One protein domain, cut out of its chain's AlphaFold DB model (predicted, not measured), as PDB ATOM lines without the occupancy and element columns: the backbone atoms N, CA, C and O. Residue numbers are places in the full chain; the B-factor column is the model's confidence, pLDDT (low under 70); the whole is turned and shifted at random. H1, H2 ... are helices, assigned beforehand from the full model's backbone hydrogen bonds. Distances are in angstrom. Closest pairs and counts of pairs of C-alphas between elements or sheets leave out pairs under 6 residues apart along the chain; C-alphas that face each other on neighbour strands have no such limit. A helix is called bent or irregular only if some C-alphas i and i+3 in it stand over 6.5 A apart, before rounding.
ATOM      1  N   ASN A 344    -143.470 -70.131  90.072       93.88
ATOM      2  CA  ASN A 344    -144.452 -71.157  89.728       93.88
ATOM      3  C   ASN A 344    -144.212 -71.747  88.324       93.88
ATOM      4  O   ASN A 344    -143.221 -71.437  87.659       93.88
ATOM      5  N   ALA A 345    -145.117 -72.610  87.845       94.69
ATOM      6  CA  ALA A 345    -144.981 -73.211  86.517       94.69
ATOM      7  C   ALA A 345    -145.039 -72.163  85.384       94.69
ATOM      8  O   ALA A 345    -144.400 -72.332  84.344       94.69
ATOM      9  N   TRP A 346    -145.752 -71.053  85.593       91.56
ATOM     10  CA  TRP A 346    -145.912 -69.984  84.607       91.56
ATOM     11  C   TRP A 346    -144.654 -69.119  84.452       91.56
ATOM     12  O   TRP A 346    -144.369 -68.684  83.338       91.56
ATOM     13  N   ALA A 347    -143.845 -68.955  85.504       90.62
ATOM     14  CA  ALA A 347    -142.509 -68.358  85.395       90.62
ATOM     15  C   ALA A 347    -141.582 -69.183  84.481       90.62
ATOM     16  O   ALA A 347    -140.868 -68.629  83.643       90.62
ATOM     17  N   LEU A 348    -141.637 -70.518  84.581       93.31
ATOM     18  CA  LEU A 348    -140.888 -71.418  83.694       93.31
ATOM     19  C   LEU A 348    -141.414 -71.358  82.249       93.31
ATOM     20  O   LEU A 348    -140.617 -71.328  81.311       93.31
ATOM     21  N   TRP A 349    -142.736 -71.285  82.064       91.69
ATOM     22  CA  TRP A 349    -143.379 -71.134  80.750       91.69
ATOM     23  C   TRP A 349    -142.985 -69.814  80.068       91.69
ATOM     24  O   TRP A 349    -142.560 -69.808  78.913       91.69
ATOM     25  N   ALA A 350    -143.036 -68.697  80.799       87.69
ATOM     26  CA  ALA A 350    -142.626 -67.385  80.303       87.69
ATOM     27  C   ALA A 350    -141.126 -67.321  79.980       87.69
ATOM     28  O   ALA A 350    -140.741 -66.768  78.948       87.69
ATOM     29  N   PHE A 351    -140.270 -67.945  80.793       88.75
ATOM     30  CA  PHE A 351    -138.847 -68.071  80.475       88.75
ATOM     31  C   PHE A 351    -138.607 -68.907  79.210       88.75
ATOM     32  O   PHE A 351    -137.814 -68.505  78.355       88.75
ATOM     33  N   ALA A 352    -139.313 -70.030  79.052       90.88
ATOM     34  CA  ALA A 352    -139.212 -70.886  77.871       90.88
ATOM     35  C   ALA A 352    -139.648 -70.156  76.589       90.88
ATOM     36  O   ALA A 352    -138.923 -70.203  75.596       90.88
ATOM     37  N   ASP A 353    -140.759 -69.411  76.615       87.69
ATOM     38  CA  ASP A 353    -141.195 -68.558  75.498       87.69
ATOM     39  C   ASP A 353    -140.099 -67.557  75.094       87.69
ATOM     40  O   ASP A 353    -139.694 -67.484  73.932       87.69
ATOM     41  N   ARG A 354    -139.529 -66.844  76.074       83.44
ATOM     42  CA  ARG A 354    -138.475 -65.838  75.851       83.44
ATOM     43  C   ARG A 354    -137.156 -66.454  75.372       83.44
ATOM     44  O   ARG A 354    -136.438 -65.819  74.593       83.44
ATOM     45  N   ALA A 355    -136.841 -67.681  75.785       87.88
ATOM     46  CA  ALA A 355    -135.701 -68.442  75.281       87.88
ATOM     47  C   ALA A 355    -135.913 -68.892  73.825       87.88
ATOM     48  O   ALA A 355    -135.006 -68.735  73.006       87.88
ATOM     49  N   LEU A 356    -137.111 -69.379  73.479       88.25
ATOM     50  CA  LEU A 356    -137.472 -69.792  72.117       88.25
ATOM     51  C   LEU A 356    -137.478 -68.607  71.142       88.25
ATOM     52  O   LEU A 356    -136.901 -68.717  70.061       88.25
ATOM     53  N   VAL A 357    -138.008 -67.445  71.544       86.12
ATOM     54  CA  VAL A 357    -137.914 -66.193  70.765       86.12
ATOM     55  C   VAL A 357    -136.457 -65.864  70.425       86.12
ATOM     56  O   VAL A 357    -136.121 -65.696  69.251       86.12
ATOM     57  N   LYS A 358    -135.566 -65.836  71.427       86.75
ATOM     58  CA  LYS A 358    -134.134 -65.544  71.223       86.75
ATOM     59  C   LYS A 358    -133.414 -66.627  70.408       86.75
ATOM     60  O   LYS A 358    -132.440 -66.317  69.721       86.75
ATOM     61  N   LEU A 359    -133.872 -67.879  70.466       87.75
ATOM     62  CA  LEU A 359    -133.344 -68.980  69.659       87.75
ATOM     63  C   LEU A 359    -133.736 -68.830  68.183       87.75
ATOM     64  O   LEU A 359    -132.860 -68.883  67.322       87.75
ATOM     65  N   PHE A 360    -135.010 -68.579  67.879       87.75
ATOM     66  CA  PHE A 360    -135.495 -68.436  66.500       87.75
ATOM     67  C   PHE A 360    -135.012 -67.145  65.833       87.75
ATOM     68  O   PHE A 360    -134.669 -67.172  64.655       87.75
ATOM     69  N   GLN A 361    -134.863 -66.051  66.587       85.06
ATOM     70  CA  GLN A 361    -134.193 -64.833  66.108       85.06
ATOM     71  C   GLN A 361    -132.727 -65.081  65.702       85.06
ATOM     72  O   GLN A 361    -132.224 -64.425  64.795       85.06
ATOM     73  N   ARG A 362    -132.035 -66.031  66.349       88.38
ATOM     74  CA  ARG A 362    -130.643 -66.408  66.026       88.38
ATOM     75  C   ARG A 362    -130.525 -67.521  64.982       88.38
ATOM     76  O   ARG A 362    -129.478 -67.647  64.354       88.38
ATOM     77  N   ARG A 363    -131.547 -68.366  64.839       90.44
ATOM     78  CA  ARG A 363    -131.576 -69.536  63.945       90.44
ATOM     79  C   ARG A 363    -132.976 -69.675  63.320       90.44
ATOM     80  O   ARG A 363    -133.727 -70.567  63.719       90.44
ATOM     81  N   PRO A 364    -133.342 -68.819  62.344       85.62
ATOM     82  CA  PRO A 364    -134.672 -68.837  61.725       85.62
ATOM     83  C   PRO A 364    -134.972 -70.149  60.980       85.62
ATOM     84  O   PRO A 364    -136.131 -70.537  60.877       85.62
ATOM     85  N   GLU A 365    -133.935 -70.885  60.561       89.56
ATOM     86  CA  GLU A 365    -134.003 -72.281  60.088       89.56
ATOM     87  C   GLU A 365    -134.880 -73.181  60.982       89.56
ATOM     88  O   GLU A 365    -135.615 -74.031  60.483       89.56
ATOM     89  N   LEU A 366    -134.839 -72.980  62.306       87.38
ATOM     90  CA  LEU A 366    -135.561 -73.812  63.273       87.38
ATOM     91  C   LEU A 366    -137.082 -73.594  63.250       87.38
ATOM     92  O   LEU A 366    -137.825 -74.472  63.687       87.38
ATOM     93  N   ILE A 367    -137.562 -72.472  62.704       83.69
ATOM     94  CA  ILE A 367    -139.000 -72.181  62.581       83.69
ATOM     95  C   ILE A 367    -139.665 -73.170  61.606       83.69
ATOM     96  O   ILE A 367    -140.821 -73.539  61.799       83.69
ATOM     97  N   GLY A 368    -138.923 -73.685  60.617       81.88
ATOM     98  CA  GLY A 368    -139.408 -74.712  59.686       81.88
ATOM     99  C   GLY A 368    -139.721 -76.068  60.335       81.88
ATOM    100  O   GLY A 368    -140.431 -76.873  59.740       81.88
ATOM    101  N   PHE A 369    -139.234 -76.315  61.558       86.00
ATOM    102  CA  PHE A 369    -139.530 -77.524  62.338       86.00
ATOM    103  C   PHE A 369    -140.706 -77.341  63.313       86.00
ATOM    104  O   PHE A 369    -141.106 -78.297  63.979       86.00
ATOM    105  N   LEU A 370    -141.271 -76.132  63.429       85.06
ATOM    106  CA  LEU A 370    -142.421 -75.882  64.295       85.06
ATOM    107  C   LEU A 370    -143.730 -76.359  63.642       85.06
ATOM    108  O   LEU A 370    -143.937 -76.150  62.445       85.06
ATOM    109  N   PRO A 371    -144.679 -76.918  64.422       89.50
ATOM    110  CA  PRO A 371    -146.043 -77.126  63.954       89.50
ATOM    111  C   PRO A 371    -146.618 -75.825  63.386       89.50
ATOM    112  O   PRO A 371    -146.500 -74.774  64.016       89.50
ATOM    113  N   HIS A 372    -147.279 -75.898  62.227       87.25
ATOM    114  CA  HIS A 372    -147.683 -74.721  61.442       87.25
ATOM    115  C   HIS A 372    -148.407 -73.634  62.266       87.25
ATOM    116  O   HIS A 372    -148.117 -72.455  62.099       87.25
ATOM    117  N   ARG A 373    -149.269 -74.024  63.222       86.81
ATOM    118  CA  ARG A 373    -149.979 -73.103  64.135       86.81
ATOM    119  C   ARG A 373    -149.060 -72.276  65.050       86.81
ATOM    120  O   ARG A 373    -149.424 -71.164  65.416       86.81
ATOM    121  N   LEU A 374    -147.905 -72.811  65.448       85.06
ATOM    122  CA  LEU A 374    -146.924 -72.103  66.280       85.06
ATOM    123  C   LEU A 374    -146.000 -71.234  65.421       85.06
ATOM    124  O   LEU A 374    -145.678 -70.117  65.818       85.06
ATOM    125  N   ALA A 375    -145.632 -71.700  64.222       84.00
ATOM    126  CA  ALA A 375    -144.878 -70.894  63.263       84.00
ATOM    127  C   ALA A 375    -145.668 -69.641  62.836       84.00
ATOM    128  O   ALA A 375    -145.140 -68.532  62.895       84.00
ATOM    129  N   THR A 376    -146.955 -69.779  62.489       84.31
ATOM    130  CA  THR A 376    -147.804 -68.623  62.146       84.31
ATOM    131  C   THR A 376    -148.025 -67.690  63.336       84.31
ATOM    132  O   THR A 376    -147.939 -66.475  63.155       84.31
ATOM    133  N   LYS A 377    -148.213 -68.218  64.559       84.81
ATOM    134  CA  LYS A 377    -148.271 -67.387  65.774       84.81
ATOM    135  C   LYS A 377    -146.974 -66.600  65.990       84.81
ATOM    136  O   LYS A 377    -147.048 -65.404  66.268       84.81
ATOM    137  N   PHE A 378    -145.809 -67.226  65.825       84.06
ATOM    138  CA  PHE A 378    -144.519 -66.547  65.964       84.06
ATOM    139  C   PHE A 378    -144.337 -65.440  64.921       84.06
ATOM    140  O   PHE A 378    -143.987 -64.320  65.287       84.06
ATOM    141  N   HIS A 379    -144.645 -65.700  63.647       82.56
ATOM    142  CA  HIS A 379    -144.564 -64.672  62.604       82.56
ATOM    143  C   HIS A 379    -145.523 -63.496  62.857       82.56
ATOM    144  O   HIS A 379    -145.109 -62.347  62.722       82.56
ATOM    145  N   ALA A 380    -146.759 -63.753  63.296       80.00
ATOM    146  CA  ALA A 380    -147.697 -62.693  63.676       80.00
ATOM    147  C   ALA A 380    -147.215 -61.897  64.907       80.00
ATOM    148  O   ALA A 380    -147.286 -60.671  64.922       80.00
ATOM    149  N   SER A 381    -146.663 -62.582  65.913       75.62
ATOM    150  CA  SER A 381    -146.145 -61.964  67.145       75.62
ATOM    151  C   SER A 381    -144.843 -61.184  66.934       75.62
ATOM    152  O   SER A 381    -144.541 -60.292  67.719       75.62
ATOM    153  N   ALA A 382    -144.076 -61.512  65.890       69.50
ATOM    154  CA  ALA A 382    -142.876 -60.786  65.477       69.50
ATOM    155  C   ALA A 382    -143.176 -59.607  64.530       69.50
ATOM    156  O   ALA A 382    -142.374 -58.682  64.449       69.50
ATOM    157  N   ALA A 383    -144.313 -59.632  63.823       61.28
ATOM    158  CA  ALA A 383    -144.797 -58.515  63.010       61.28
ATOM    159  C   ALA A 383    -145.505 -57.427  63.843       61.28
ATOM    160  O   ALA A 383    -145.586 -56.280  63.412       61.28
ATOM    161  N   ALA A 384    -146.005 -57.774  65.032       60.00
ATOM    162  CA  ALA A 384    -146.534 -56.823  66.001       60.00
ATOM    163  C   ALA A 384    -145.438 -56.319  66.959       60.00
ATOM    164  O   ALA A 384    -144.625 -57.092  67.462       60.00
ATOM    165  N   GLU A 385    -145.498 -55.042  67.345       50.75
ATOM    166  CA  GLU A 385    -144.624 -54.446  68.378       50.75
ATOM    167  C   GLU A 385    -144.819 -55.073  69.783       50.75
ATOM    168  O   GLU A 385    -144.037 -54.846  70.710       50.75
ATOM    169  N   GLY A 386    -145.854 -55.909  69.945       46.09
ATOM    170  CA  GLY A 386    -146.268 -56.545  71.199       46.09
ATOM    171  C   GLY A 386    -145.236 -57.468  71.855       46.09
ATOM    172  O   GLY A 386    -145.397 -57.808  73.031       46.09
ATOM    173  N   LEU A 387    -144.140 -57.816  71.168       50.22
ATOM    174  CA  LEU A 387    -143.025 -58.576  71.748       50.22
ATOM    175  C   LEU A 387    -142.479 -57.922  73.036       50.22
ATOM    176  O   LEU A 387    -142.010 -58.630  73.929       50.22
ATOM    177  N   ALA A 388    -142.600 -56.595  73.167       45.94
ATOM    178  CA  ALA A 388    -142.144 -55.814  74.318       45.94
ATOM    179  C   ALA A 388    -143.023 -55.901  75.588       45.94
ATOM    180  O   ALA A 388    -142.556 -55.494  76.654       45.94
ATOM    181  N   SER A 389    -144.261 -56.412  75.517       44.88
ATOM    182  CA  SER A 389    -145.242 -56.314  76.618       44.88
ATOM    183  C   SER A 389    -144.800 -57.046  77.899       44.88
ATOM    184  O   SER A 389    -144.477 -56.415  78.907       44.88
ATOM    185  N   ALA A 390    -144.663 -58.377  77.841       46.25
ATOM    186  CA  ALA A 390    -144.310 -59.208  79.001       46.25
ATOM    187  C   ALA A 390    -142.872 -59.000  79.536       46.25
ATOM    188  O   ALA A 390    -142.508 -59.565  80.563       46.25
ATOM    189  N   SER A 391    -142.046 -58.201  78.850       41.25
ATOM    190  CA  SER A 391    -140.689 -57.827  79.281       41.25
ATOM    191  C   SER A 391    -140.619 -56.558  80.136       41.25
ATOM    192  O   SER A 391    -139.553 -56.275  80.671       41.25
ATOM    193  N   ARG A 392    -141.713 -55.794  80.276       46.81
ATOM    194  CA  ARG A 392    -141.743 -54.546  81.070       46.81
ATOM    195  C   ARG A 392    -142.274 -54.714  82.497       46.81
ATOM    196  O   ARG A 392    -142.376 -53.729  83.215       46.81
ATOM    197  N   GLY A 393    -142.684 -55.922  82.892       46.38
ATOM    198  CA  GLY A 393    -143.281 -56.161  84.212       46.38
ATOM    199  C   GLY A 393    -144.598 -55.410  84.464       46.38
ATOM    200  O   GLY A 393    -145.002 -55.275  85.612       46.38
ATOM    201  N   LEU A 394    -145.292 -54.904  83.436       41.56
ATOM    202  CA  LEU A 394    -146.615 -54.306  83.638       41.56
ATOM    203  C   LEU A 394    -147.671 -55.396  83.850       41.56
ATOM    204  O   LEU A 394    -147.705 -56.400  83.137       41.56
ATOM    205  N   VAL A 395    -148.571 -55.163  84.807       43.53
ATOM    206  CA  VAL A 395    -149.733 -56.025  85.047       43.53
ATOM    207  C   VAL A 395    -150.704 -55.878  83.876       43.53
ATOM    208  O   VAL A 395    -151.246 -54.802  83.642       43.53
ATOM    209  N   GLY A 396    -150.924 -56.958  83.126       51.69
ATOM    210  CA  GLY A 396    -151.781 -56.942  81.943       51.69
ATOM    211  C   GLY A 396    -151.960 -58.320  81.311       51.69
ATOM    212  O   GLY A 396    -151.559 -59.343  81.872       51.69
ATOM    213  N   HIS A 397    -152.571 -58.360  80.126       54.22
ATOM    214  CA  HIS A 397    -152.723 -59.597  79.362       54.22
ATOM    215  C   HIS A 397    -151.371 -60.050  78.793       54.22
ATOM    216  O   HIS A 397    -150.869 -59.493  77.818       54.22
ATOM    217  N   VAL A 398    -150.787 -61.079  79.413       61.56
ATOM    218  CA  VAL A 398    -149.561 -61.730  78.938       61.56
ATOM    219  C   VAL A 398    -149.879 -62.547  77.687       61.56
ATOM    220  O   VAL A 398    -150.457 -63.629  77.784       61.56
ATOM    221  N   SER A 399    -149.481 -62.040  76.521       70.75
ATOM    222  CA  SER A 399    -149.374 -62.829  75.296       70.75
ATOM    223  C   SER A 399    -147.976 -63.442  75.182       70.75
ATOM    224  O   SER A 399    -146.950 -62.777  75.362       70.75
ATOM    225  N   PHE A 400    -147.936 -64.736  74.881       81.88
ATOM    226  CA  PHE A 400    -146.709 -65.485  74.614       81.88
ATOM    227  C   PHE A 400    -146.421 -65.441  73.112       81.88
ATOM    228  O   PHE A 400    -147.353 -65.468  72.311       81.88
ATOM    229  N   ALA A 401    -145.160 -65.336  72.698       81.06
ATOM    230  CA  ALA A 401    -144.819 -65.108  71.288       81.06
ATOM    231  C   ALA A 401    -144.678 -66.408  70.476       81.06
ATOM    232  O   ALA A 401    -144.932 -66.423  69.272       81.06
ATOM    233  N   VAL A 402    -144.274 -67.496  71.129       84.75
ATOM    234  CA  VAL A 402    -144.101 -68.838  70.555       84.75
ATOM    235  C   VAL A 402    -145.080 -69.818  71.191       84.75
ATOM    236  O   VAL A 402    -145.721 -70.599  70.487       84.75
ATOM    237  N   LEU A 403    -145.179 -69.810  72.522       88.44
ATOM    238  CA  LEU A 403    -145.981 -70.786  73.253       88.44
ATOM    239  C   LEU A 403    -147.487 -70.464  73.183       88.44
ATOM    240  O   LEU A 403    -147.873 -69.313  72.952       88.44
ATOM    241  N   PRO A 404    -148.366 -71.465  73.383       88.12
ATOM    242  CA  PRO A 404    -149.783 -71.231  73.642       88.12
ATOM    243  C   PRO A 404    -150.004 -70.270  74.813       88.12
ATOM    244  O   PRO A 404    -149.295 -70.332  75.823       88.12
ATOM    245  N   ASP A 405    -151.013 -69.411  74.682       85.81
ATOM    246  CA  ASP A 405    -151.463 -68.566  75.784       85.81
ATOM    247  C   ASP A 405    -152.272 -69.401  76.778       85.81
ATOM    248  O   ASP A 405    -153.021 -70.305  76.401       85.81
TER     249      ASP A 405
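This is residues 344 to 405 of the 766 residues of a protein of Anthracocystis flocculosa (UniProt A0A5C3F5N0). Four helices follow one another round an open ring, and the last stretch of the printed part runs back through its middle, where residues 399 to 403 lie. The long helix H1 makes one side, short H2 turns off steeply at its end, H3 folds back beside H2, and H4 turns off again towards H1; the ring is loosely formed, for no two of these helices touch. The printed part has 62 residues, with four named helices in the order H1, H2, H3, H4 and no named strand; the class is all helix. The whole is compact, with a radius of gyration of the C-alphas of 11.5 A, and rounded, with spans of 33 by 25 by 21 A.

H1, residues 345 to 362, begins at C-alpha 345 at (-144.981, -73.211, 86.517) and is 25.9 A long from first to last C-alpha. H2 is residues 364 to 369. H3, residues 372 to 383, is 16.5 A long. H4, residues 385 to 391, ends at C-alpha 391 at (-140.689, -57.827, 79.281); it is irregular, with C-alphas 387 and 390 7.4 A apart. Residues 392 to 405 hold no named element.

H1 and H2 are close but not clearly touching, at a steep tilt of 60 degrees, opposite ways; their closest C-alphas, of Phe 360 and Leu 366, are 6.3 A apart. H2 and H3 are close but not clearly touching, at a shallow tilt of 26 degrees, opposite ways; their closest C-alphas, of Ile 367 and Ala 375, are 6.1 A apart. H3 and H4 are close but not clearly touching and about perpendicular at 84 degrees; their closest C-alphas, of Ser 381 and Leu 387, are 6.5 A apart. H1 is near H3 and near H4, each with 6 pairs of C-alphas within 10 A, while H2 and H4 are apart. In H1 and H3 every O i to N i+4 pair is within hydrogen-bond range; in H2 it is 0 of 2, with 3 of 3 O i to N i+3 pairs, and in H4 0 of 3, with 2 of 4.

The two C-alphas farthest apart, of Glu 365 and Val 395, are 33.7 A apart. The printed part has no cut, and the links H1 to H2, H2 to H3 and H3 to H4 are tight. The mean pLDDT of the printed part is 76.6; residues 382 to 398 are under 70, and H4 has a mean of 46.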